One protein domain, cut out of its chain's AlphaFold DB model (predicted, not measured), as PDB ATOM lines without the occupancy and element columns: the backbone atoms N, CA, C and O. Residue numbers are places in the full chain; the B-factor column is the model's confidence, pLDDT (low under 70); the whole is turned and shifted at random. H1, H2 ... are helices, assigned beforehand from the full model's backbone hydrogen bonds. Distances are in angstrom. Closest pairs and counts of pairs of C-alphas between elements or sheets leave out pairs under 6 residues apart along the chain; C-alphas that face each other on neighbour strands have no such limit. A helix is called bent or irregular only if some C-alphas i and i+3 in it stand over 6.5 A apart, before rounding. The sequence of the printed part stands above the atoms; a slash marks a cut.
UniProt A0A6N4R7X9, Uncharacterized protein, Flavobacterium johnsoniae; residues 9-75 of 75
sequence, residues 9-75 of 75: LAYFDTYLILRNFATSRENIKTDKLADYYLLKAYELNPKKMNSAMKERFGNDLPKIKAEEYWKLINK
ATOM      1  N   LEU A   9      49.218 -11.412  53.304       80.44
ATOM      2  CA  LEU A   9      48.152 -10.665  53.961       80.44
ATOM      3  C   LEU A   9      47.991  -9.239  53.429       80.44
ATOM      4  O   LEU A   9      46.872  -8.839  53.153       80.44
ATOM      5  N   ALA A  10      49.076  -8.494  53.216       85.06
ATOM      6  CA  ALA A  10      48.983  -7.125  52.706       85.06
ATOM      7  C   ALA A  10      48.461  -7.083  51.258       85.06
ATOM      8  O   ALA A  10      47.663  -6.210  50.905       85.06
ATOM      9  N   TYR A  11      48.858  -8.050  50.422       85.88
ATOM     10  CA  TYR A  11      48.289  -8.212  49.081       85.88
ATOM     11  C   TYR A  11      46.792  -8.547  49.157       85.88
ATOM     12  O   TYR A  11      45.997  -7.978  48.409       85.88
ATOM     13  N   PHE A  12      46.389  -9.408  50.094       85.88
ATOM     14  CA  PHE A  12      44.985  -9.754  50.296       85.88
ATOM     15  C   PHE A  12      44.141  -8.588  50.836       85.88
ATOM     16  O   PHE A  12      43.051  -8.335  50.325       85.88
ATOM     17  N   ASP A  13      44.652  -7.828  51.803       87.00
ATOM     18  CA  ASP A  13      43.986  -6.638  52.337       87.00
ATOM     19  C   ASP A  13      43.794  -5.587  51.237       87.00
ATOM     20  O   ASP A  13      42.719  -5.002  51.101       87.00
ATOM     21  N   THR A  14      44.802  -5.411  50.377       87.88
ATOM     22  CA  THR A  14      44.705  -4.529  49.206       87.88
ATOM     23  C   THR A  14      43.615  -5.001  48.243       87.88
ATOM     24  O   THR A  14      42.816  -4.187  47.777       87.88
ATOM     25  N   TYR A  15      43.519  -6.311  47.987       88.94
ATOM     26  CA  TYR A  15      42.419  -6.888  47.210       88.94
ATOM     27  C   TYR A  15      41.049  -6.569  47.829       88.94
ATOM     28  O   TYR A  15      40.154  -6.129  47.106       88.94
ATOM     29  N   LEU A  16      40.877  -6.734  49.144       87.62
ATOM     30  CA  LEU A  16      39.610  -6.447  49.825       87.62
ATOM     31  C   LEU A  16      39.212  -4.972  49.712       87.62
ATOM     32  O   LEU A  16      38.057  -4.662  49.414       87.62
ATOM     33  N   ILE A  17      40.173  -4.067  49.911       87.81
ATOM     34  CA  ILE A  17      39.960  -2.624  49.772       87.81
ATOM     35  C   ILE A  17      39.503  -2.305  48.346       87.81
ATOM     36  O   ILE A  17      38.443  -1.706  48.153       87.81
ATOM     37  N   LEU A  18      40.262  -2.750  47.342       86.44
ATOM     38  CA  LEU A  18      39.964  -2.478  45.935       86.44
ATOM     39  C   LEU A  18      38.629  -3.086  45.501       86.44
ATOM     40  O   LEU A  18      37.867  -2.429  44.795       86.44
ATOM     41  N   ARG A  19      38.307  -4.298  45.964       83.19
ATOM     42  CA  ARG A  19      37.027  -4.958  45.685       83.19
ATOM     43  C   ARG A  19      35.850  -4.155  46.234       83.19
ATOM     44  O   ARG A  19      34.871  -3.970  45.519       83.19
ATOM     45  N   ASN A  20      35.956  -3.634  47.458       82.56
ATOM     46  CA  ASN A  20      34.911  -2.787  48.036       82.56
ATOM     47  C   ASN A  20      34.689  -1.514  47.204       82.56
ATOM     48  O   ASN A  20      33.540  -1.150  46.946       82.56
ATOM     49  N   PHE A  21      35.764  -0.890  46.710       75.56
ATOM     50  CA  PHE A  21      35.676   0.269  45.812       75.56
ATOM     51  C   PHE A  21      35.151  -0.075  44.406       75.56
ATOM     52  O   PHE A  21      34.465   0.747  43.794       75.56
ATOM     53  N   ALA A  22      35.434  -1.275  43.893       65.75
ATOM     54  CA  ALA A  22      34.996  -1.735  42.573       65.75
ATOM     55  C   ALA A  22      33.484  -2.027  42.493       65.75
ATOM     56  O   ALA A  22      32.919  -2.046  41.403       65.75
ATOM     57  N   THR A  23      32.802  -2.198  43.633       60.88
ATOM     58  CA  THR A  23      31.338  -2.393  43.700       60.88
ATOM     59  C   THR A  23      30.548  -1.213  43.112       60.88
ATOM     60  O   THR A  23      29.390  -1.371  42.720       60.88
ATOM     61  N   SER A  24      31.170  -0.034  43.001       60.88
ATOM     62  CA  SER A  24      30.644   1.069  42.200       60.88
ATOM     63  C   SER A  24      30.947   0.795  40.721       60.88
ATOM     64  O   SER A  24      32.105   0.846  40.308       60.88
ATOM     65  N   ARG A  25      29.906   0.465  39.939       55.50
ATOM     66  CA  ARG A  25      29.909  -0.079  38.554       55.50
ATOM     67  C   ARG A  25      30.790   0.625  37.502       55.50
ATOM     68  O   ARG A  25      30.863   0.151  36.373       55.50
ATOM     69  N   GLU A  26      31.458   1.719  37.832       61.75
ATOM     70  CA  GLU A  26      32.255   2.530  36.908       61.75
ATOM     71  C   GLU A  26      33.758   2.187  36.915       61.75
ATOM     72  O   GLU A  26      34.501   2.646  36.049       61.75
ATOM     73  N   ASN A  27      34.231   1.341  37.840       71.88
ATOM     74  CA  ASN A  27      35.667   1.177  38.103       71.88
ATOM     75  C   ASN A  27      36.269  -0.156  37.615       71.88
ATOM     76  O   ASN A  27      36.911  -0.895  38.362       71.88
ATOM     77  N   ILE A  28      36.138  -0.427  36.308       77.94
ATOM     78  CA  ILE A  28      36.697  -1.620  35.629       77.94
ATOM     79  C   ILE A  28      38.215  -1.767  35.861       77.94
ATOM     80  O   ILE A  28      38.730  -2.878  35.966       77.94
ATOM     81  N   LYS A  29      38.956  -0.653  35.955       81.44
ATOM     82  CA  LYS A  29      40.399  -0.680  36.254       81.44
ATOM     83  C   LYS A  29      40.684  -1.160  37.678       81.44
ATOM     84  O   LYS A  29      41.588  -1.965  37.870       81.44
ATOM     85  N   THR A  30      39.912  -0.690  38.654       83.38
ATOM     86  CA  THR A  30      40.041  -1.078  40.066       83.38
ATOM     87  C   THR A  30      39.726  -2.555  40.261       83.38
ATOM     88  O   THR A  30      40.425  -3.230  41.009       83.38
ATOM     89  N   ASP A  31      38.726  -3.067  39.543       84.06
ATOM     90  CA  ASP A  31      38.346  -4.481  39.574       84.06
ATOM     91  C   ASP A  31      39.477  -5.388  39.047       84.06
ATOM     92  O   ASP A  31      39.894  -6.329  39.722       84.06
ATOM     93  N   LYS A  32      40.084  -5.014  37.912       87.56
ATOM     94  CA  LYS A  32      41.281  -5.681  37.373       87.56
ATOM     95  C   LYS A  32      42.479  -5.593  38.321       87.56
ATOM     96  O   LYS A  32      43.223  -6.551  38.490       87.56
ATOM     97  N   LEU A  33      42.687  -4.449  38.967       88.25
ATOM     98  CA  LEU A  33      43.732  -4.308  39.982       88.25
ATOM     99  C   LEU A  33      43.479  -5.242  41.172       88.25
ATOM    100  O   LEU A  33      44.412  -5.900  41.624       88.25
ATOM    101  N   ALA A  34      42.237  -5.354  41.645       89.62
ATOM    102  CA  ALA A  34      41.880  -6.272  42.722       89.62
ATOM    103  C   ALA A  34      42.263  -7.721  42.364       89.62
ATOM    104  O   ALA A  34      42.918  -8.397  43.160       89.62
ATOM    105  N   ASP A  35      41.953  -8.167  41.144       89.50
ATOM    106  CA  ASP A  35      42.323  -9.502  40.655       89.50
ATOM    107  C   ASP A  35      43.840  -9.738  40.664       89.50
ATOM    108  O   ASP A  35      44.296 -10.803  41.085       89.50
ATOM    109  N   TYR A  36      44.632  -8.741  40.257       91.06
ATOM    110  CA  TYR A  36      46.094  -8.813  40.322       91.06
ATOM    111  C   TYR A  36      46.591  -9.051  41.754       91.06
ATOM    112  O   TYR A  36      47.430  -9.924  41.992       91.06
ATOM    113  N   TYR A  37      46.066  -8.288  42.713       89.50
ATOM    114  CA  TYR A  37      46.454  -8.395  44.120       89.50
ATOM    115  C   TYR A  37      46.046  -9.743  44.727       89.50
ATOM    116  O   TYR A  37      46.827 -10.345  45.469       89.50
ATOM    117  N   LEU A  38      44.876 -10.269  44.352       90.06
ATOM    118  CA  LEU A  38      44.433 -11.600  44.763       90.06
ATOM    119  C   LEU A  38      45.327 -12.706  44.184       90.06
ATOM    120  O   LEU A  38      45.723 -13.617  44.912       90.06
ATOM    121  N   LEU A  39      45.691 -12.601  42.903       90.19
ATOM    122  CA  LEU A  39      46.635 -13.512  42.254       90.19
ATOM    123  C   LEU A  39      47.992 -13.503  42.960       90.19
ATOM    124  O   LEU A  39      48.531 -14.567  43.261       90.19
ATOM    125  N   LYS A  40      48.522 -12.318  43.286       89.25
ATOM    126  CA  LYS A  40      49.809 -12.184  43.982       89.25
ATOM    127  C   LYS A  40      49.765 -12.797  45.384       89.25
ATOM    128  O   LYS A  40      50.692 -13.504  45.774       89.25
ATOM    129  N   ALA A  41      48.674 -12.583  46.121       88.69
ATOM    130  CA  ALA A  41      48.464 -13.210  47.425       88.69
ATOM    131  C   ALA A  41      48.379 -14.744  47.314       88.69
ATOM    132  O   ALA A  41      48.946 -15.461  48.142       88.69
ATOM    133  N   TYR A  42      47.708 -15.256  46.279       89.12
ATOM    134  CA  TYR A  42      47.584 -16.692  46.025       89.12
ATOM    135  C   TYR A  42      48.904 -17.348  45.607       89.12
ATOM    136  O   TYR A  42      49.184 -18.460  46.049       89.12
ATOM    137  N   GLU A  43      49.740 -16.669  44.820       87.50
ATOM    138  CA  GLU A  43      51.087 -17.151  44.482       87.50
ATOM    139  C   GLU A  43      51.971 -17.323  45.722       87.50
ATOM    140  O   GLU A  43      52.734 -18.284  45.807       87.50
ATOM    141  N   LEU A  44      51.855 -16.409  46.689       86.69
ATOM    142  CA  LEU A  44      52.624 -16.462  47.933       86.69
ATOM    143  C   LEU A  44      52.073 -17.502  48.912       86.69
ATOM    144  O   LEU A  44      52.842 -18.205  49.567       86.69
ATOM    145  N   ASN A  45      50.746 -17.607  49.032       86.12
ATOM    146  CA  ASN A  45      50.109 -18.522  49.974       86.12
ATOM    147  C   ASN A  45      48.810 -19.130  49.418       86.12
ATOM    148  O   ASN A  45      47.698 -18.732  49.803       86.12
ATOM    149  N   PRO A  46      48.917 -20.158  48.560       83.56
ATOM    150  CA  PRO A  46      47.757 -20.723  47.881       83.56
ATOM    151  C   PRO A  46      46.784 -21.383  48.858       83.56
ATOM    152  O   PRO A  46      45.577 -21.317  48.658       83.56
ATOM    153  N   LYS A  47      47.274 -21.969  49.962       84.94
ATOM    154  CA  LYS A  47      46.420 -22.618  50.971       84.94
ATOM    155  C   LYS A  47      45.453 -21.631  51.624       84.94
ATOM    156  O   LYS A  47      44.286 -21.963  51.808       84.94
ATOM    157  N   LYS A  48      45.936 -20.432  51.959       84.56
ATOM    158  CA  LYS A  48      45.147 -19.401  52.644       84.56
ATOM    159  C   LYS A  48      44.208 -18.665  51.689       84.56
ATOM    160  O   LYS A  48      43.080 -18.358  52.058       84.56
ATOM    161  N   MET A  49      44.649 -18.447  50.451       85.69
ATOM    162  CA  MET A  49      43.910 -17.657  49.460       85.69
ATOM    163  C   MET A  49      42.994 -18.487  48.553       85.69
ATOM    164  O   MET A  49      42.225 -17.915  47.787       85.69
ATOM    165  N   ASN A  50      43.012 -19.824  48.654       86.06
ATOM    166  CA  ASN A  50      42.160 -20.713  47.854       86.06
ATOM    167  C   ASN A  50      40.667 -20.386  47.999       86.06
ATOM    168  O   ASN A  50      39.939 -20.402  47.013       86.06
ATOM    169  N   SER A  51      40.212 -20.065  49.217       87.56
ATOM    170  CA  SER A  51      38.811 -19.692  49.452       87.56
ATOM    171  C   SER A  51      38.447 -18.432  48.669       87.56
ATOM    172  O   SER A  51      37.528 -18.460  47.860       87.56
ATOM    173  N   ALA A  52      39.233 -17.364  48.825       86.25
ATOM    174  CA  ALA A  52      38.981 -16.095  48.150       86.25
ATOM    175  C   ALA A  52      39.108 -16.193  46.620       86.25
ATOM    176  O   ALA A  52      38.330 -15.577  45.895       86.25
ATOM    177  N   MET A  53      40.053 -16.998  46.124       87.50
ATOM    178  CA  MET A  53      40.206 -17.289  44.695       87.50
ATOM    179  C   MET A  53      38.998 -18.037  44.129       87.50
ATOM    180  O   MET A  53      38.507 -17.673  43.062       87.50
ATOM    181  N   LYS A  54      38.470 -19.029  44.855       87.75
ATOM    182  CA  LYS A  54      37.237 -19.729  44.468       87.75
ATOM    183  C   LYS A  54      36.008 -18.830  44.533       87.75
ATOM    184  O   LYS A  54      35.142 -18.933  43.676       87.75
ATOM    185  N   GLU A  55      35.918 -17.939  45.514       87.50
ATOM    186  CA  GLU A  55      34.814 -16.974  45.586       87.50
ATOM    187  C   GLU A  55      34.845 -15.971  44.428       87.50
ATOM    188  O   GLU A  55      33.794 -15.531  43.968       87.50
ATOM    189  N   ARG A  56      36.042 -15.599  43.962       84.75
ATOM    190  CA  ARG A  56      36.220 -14.605  42.900       84.75
ATOM    191  C   ARG A  56      36.090 -15.196  41.497       84.75
ATOM    192  O   ARG A  56      35.387 -14.625  40.671       84.75
ATOM    193  N   PHE A  57      36.759 -16.317  41.234       84.44
ATOM    194  CA  PHE A  57      36.861 -16.933  39.904       84.44
ATOM    195  C   PHE A  57      36.052 -18.236  39.770       84.44
ATOM    196  O   PHE A  57      35.980 -18.830  38.694       84.44
ATOM    197  N   GLY A  58      35.418 -18.703  40.846       82.75
ATOM    198  CA  GLY A  58      34.689 -19.967  40.848       82.75
ATOM    199  C   GLY A  58      35.627 -21.168  40.704       82.75
ATOM    200  O   GLY A  58      36.690 -21.242  41.320       82.75
ATOM    201  N   ASN A  59      35.217 -22.129  39.876       78.44
ATOM    202  CA  ASN A  59      36.033 -23.300  39.545       78.44
ATOM    203  C   ASN A  59      37.058 -23.023  38.430       78.44
ATOM    204  O   ASN A  59      37.951 -23.844  38.223       78.44
ATOM    205  N   ASP A  60      36.947 -21.889  37.728       77.19
ATOM    206  CA  ASP A  60      37.843 -21.514  36.631       77.19
ATOM    207  C   ASP A  60      38.955 -20.602  37.151       77.19
ATOM    208  O   ASP A  60      38.966 -19.386  36.973       77.19
ATOM    209  N   LEU A  61      39.874 -21.205  37.905       76.44
ATOM    210  CA  LEU A  61      40.988 -20.469  38.483       76.44
ATOM    211  C   LEU A  61      41.924 -19.971  37.370       76.44
ATOM    212  O   LEU A  61      42.351 -20.774  36.530       76.44
ATOM    213  N   PRO A  62      42.321 -18.689  37.396       77.19
ATOM    214  CA  PRO A  62      43.269 -18.160  36.435       77.19
ATOM    215  C   PRO A  62      44.582 -18.949  36.494       77.19
ATOM    216  O   PRO A  62      45.242 -19.020  37.528       77.19
ATOM    217  N   LYS A  63      44.979 -19.530  35.356       79.25
ATOM    218  CA  LYS A  63      46.258 -20.251  35.190       79.25
ATOM    219  C   LYS A  63      47.420 -19.322  34.819       79.25
ATOM    220  O   LYS A  63      48.426 -19.775  34.283       79.25
ATOM    221  N   ILE A  64      47.249 -18.024  35.046       85.06
ATOM    222  CA  ILE A  64      48.204 -16.975  34.700       85.06
ATOM    223  C   ILE A  64      48.917 -16.496  35.960       85.06
ATOM    224  O   ILE A  64      48.297 -16.387  37.021       85.06
ATOM    225  N   LYS A  65      50.212 -16.192  35.848       86.69
ATOM    226  CA  LYS A  65      50.955 -15.588  36.956       86.69
ATOM    227  C   LYS A  65      50.533 -14.139  37.176       86.69
ATOM    228  O   LYS A  65      50.197 -13.434  36.220       86.69
ATOM    229  N   ALA A  66      50.626 -13.652  38.410       86.19
ATOM    230  CA  ALA A  66      50.261 -12.278  38.753       86.19
ATOM    231  C   ALA A  66      51.029 -11.258  37.890       86.19
ATOM    232  O   ALA A  66      50.459 -10.286  37.405       86.19
ATOM    233  N   GLU A  67      52.314 -11.499  37.624       86.88
ATOM    234  CA  GLU A  67      53.143 -10.622  36.781       86.88
ATOM    235  C   GLU A  67      52.705 -10.580  35.312       86.88
ATOM    236  O   GLU A  67      52.781  -9.533  34.668       86.88
ATOM    237  N   GLU A  68      52.244 -11.703  34.768       86.56
ATOM    238  CA  GLU A  68      51.719 -11.756  33.402       86.56
ATOM    239  C   GLU A  68      50.367 -11.048  33.324       86.56
ATOM    240  O   GLU A  68      50.121 -10.274  32.398       86.56
ATOM    241  N   TYR A  69      49.532 -11.229  34.345       88.06
ATOM    242  CA  TYR A  69      48.272 -10.514  34.473       88.06
ATOM    243  C   TYR A  69      48.484  -8.991  34.583       88.06
ATOM    244  O   TYR A  69      47.798  -8.226  33.908       88.06
ATOM    245  N   TRP A  70      49.499  -8.533  35.328       87.19
ATOM    246  CA  TRP A  70      49.866  -7.109  35.406       87.19
ATOM    247  C   TRP A  70      50.173  -6.496  34.037       87.19
ATOM    248  O   TRP A  70      49.759  -5.372  33.743       87.19
ATOM    249  N   LYS A  71      50.887  -7.239  33.184       87.62
ATOM    250  CA  LYS A  71      51.201  -6.803  31.816       87.62
ATOM    251  C   LYS A  71      49.951  -6.724  30.943       87.62
ATOM    252  O   LYS A  71      49.885  -5.848  30.091       87.62
ATOM    253  N   LEU A  72      48.971  -7.608  31.147       86.12
ATOM    254  CA  LEU A  72      47.713  -7.595  30.396       86.12
ATOM    255  C   LEU A  72      46.833  -6.391  30.743       86.12
ATOM    256  O   LEU A  72      46.202  -5.830  29.853       86.12
ATOM    257  N   ILE A  73      46.776  -5.995  32.017       84.00
ATOM    258  CA  ILE A  73      45.883  -4.912  32.463       84.00
ATOM    259  C   ILE A  73      46.458  -3.504  32.246       84.00
ATOM    260  O   ILE A  73      45.696  -2.541  32.276       84.00
ATOM    261  N   ASN A  74      47.773  -3.387  32.029       77.62
ATOM    262  CA  ASN A  74      48.479  -2.125  31.759       77.62
ATOM    263  C   ASN A  74      48.855  -1.928  30.279       77.62
ATOM    264  O   ASN A  74      49.646  -1.040  29.964       77.62
ATOM    265  N   LYS A  75      48.330  -2.771  29.388       69.19
ATOM    266  CA  LYS A  75      48.483  -2.637  27.938       69.19
ATOM    267  C   LYS A  75      47.336  -1.820  27.355       69.19
ATOM    268  O   LYS A  75      47.616  -1.046  26.416       69.19
TER     269      LYS A  75
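Overview. This is residues 9 to 75 of the 75 residues of an uncharacterized protein of Flavobacterium johnsoniae (UniProt A0A6N4R7X9). One long helix, H2, runs through the middle, with H1 packed along one side of it and H4 along nearly the opposite side, while H3 packs on residues 38 to 42 of H2. H1, H3 and H4 run the opposite way to H2, nearly side by side with it, and residues 58 to 65 lead round from H3 to H4. The printed part has 67 residues with four named helices, in the order H1, H2, H3, H4, and no named strand; its class is all helix. It is compact, with a radius of gyration of the C-alphas of 11.2 A, and rounded, spanning 32 by 24 by 24 A.

Arrangement. Start with H1, residues 9 to 22, and look for H2, residues 28 to 44, the hub that touches three other helices. H1 and H2 touch and form a helical hairpin; their closest C-alphas, those of Tyr 15 and Ala 34, are 4.6 A apart. They run opposite ways at a shallow tilt of 19 degrees. Next comes H3, residues 46 to 57, which forms another helical hairpin with H2, opposite ways at a shallow tilt of 26 degrees. Here residues 48 to 53 of H3 alone touch residues 38 to 42 of H2, and the closest C-alphas are those of Tyr 42 and Met 49, 5.1 A apart. H1 and H3 are near each other. Last comes H4, residues 66 to 73, which touches H2 at a shallow tilt of 13 degrees, opposite ways; the closest C-alphas, those of Leu 39 and Ala 66, are 5.2 A apart. H4 is apart from H1 and from H3. The helix packing is mostly aligned, the three touching pairs being at shallow tilts. Every O i to N i+4 pair is within hydrogen-bond range in H1, H2 and H4; in H3 it is 6 of 8.

Along the chain. Find C-alpha 9 at (48.152, -10.665, 53.961); from there H1 runs 19.6 A to C-alpha 22. H2 begins at C-alpha 28, (36.697, -1.620, 35.629), and runs 25.0 A to C-alpha 44. H3, 14.0 A long, is irregular: C-alphas 48 and 51 are 7.1 A apart. H4, 10.6 A long, ends at C-alpha 73, (45.883, -4.912, 32.463).

Size, cuts and confidence. Look for the two C-alphas farthest apart at Glu 26 and Lys 47, 32.1 A. The printed part has no cut and ends at Lys 75, the chain's last residue. The links H1 to H2 and H2 to H3 are tight, H3 to H4 is short, and no link is long. The mean pLDDT of the printed part is 83.0; residues 22 to 26 and residue 75 are under 70.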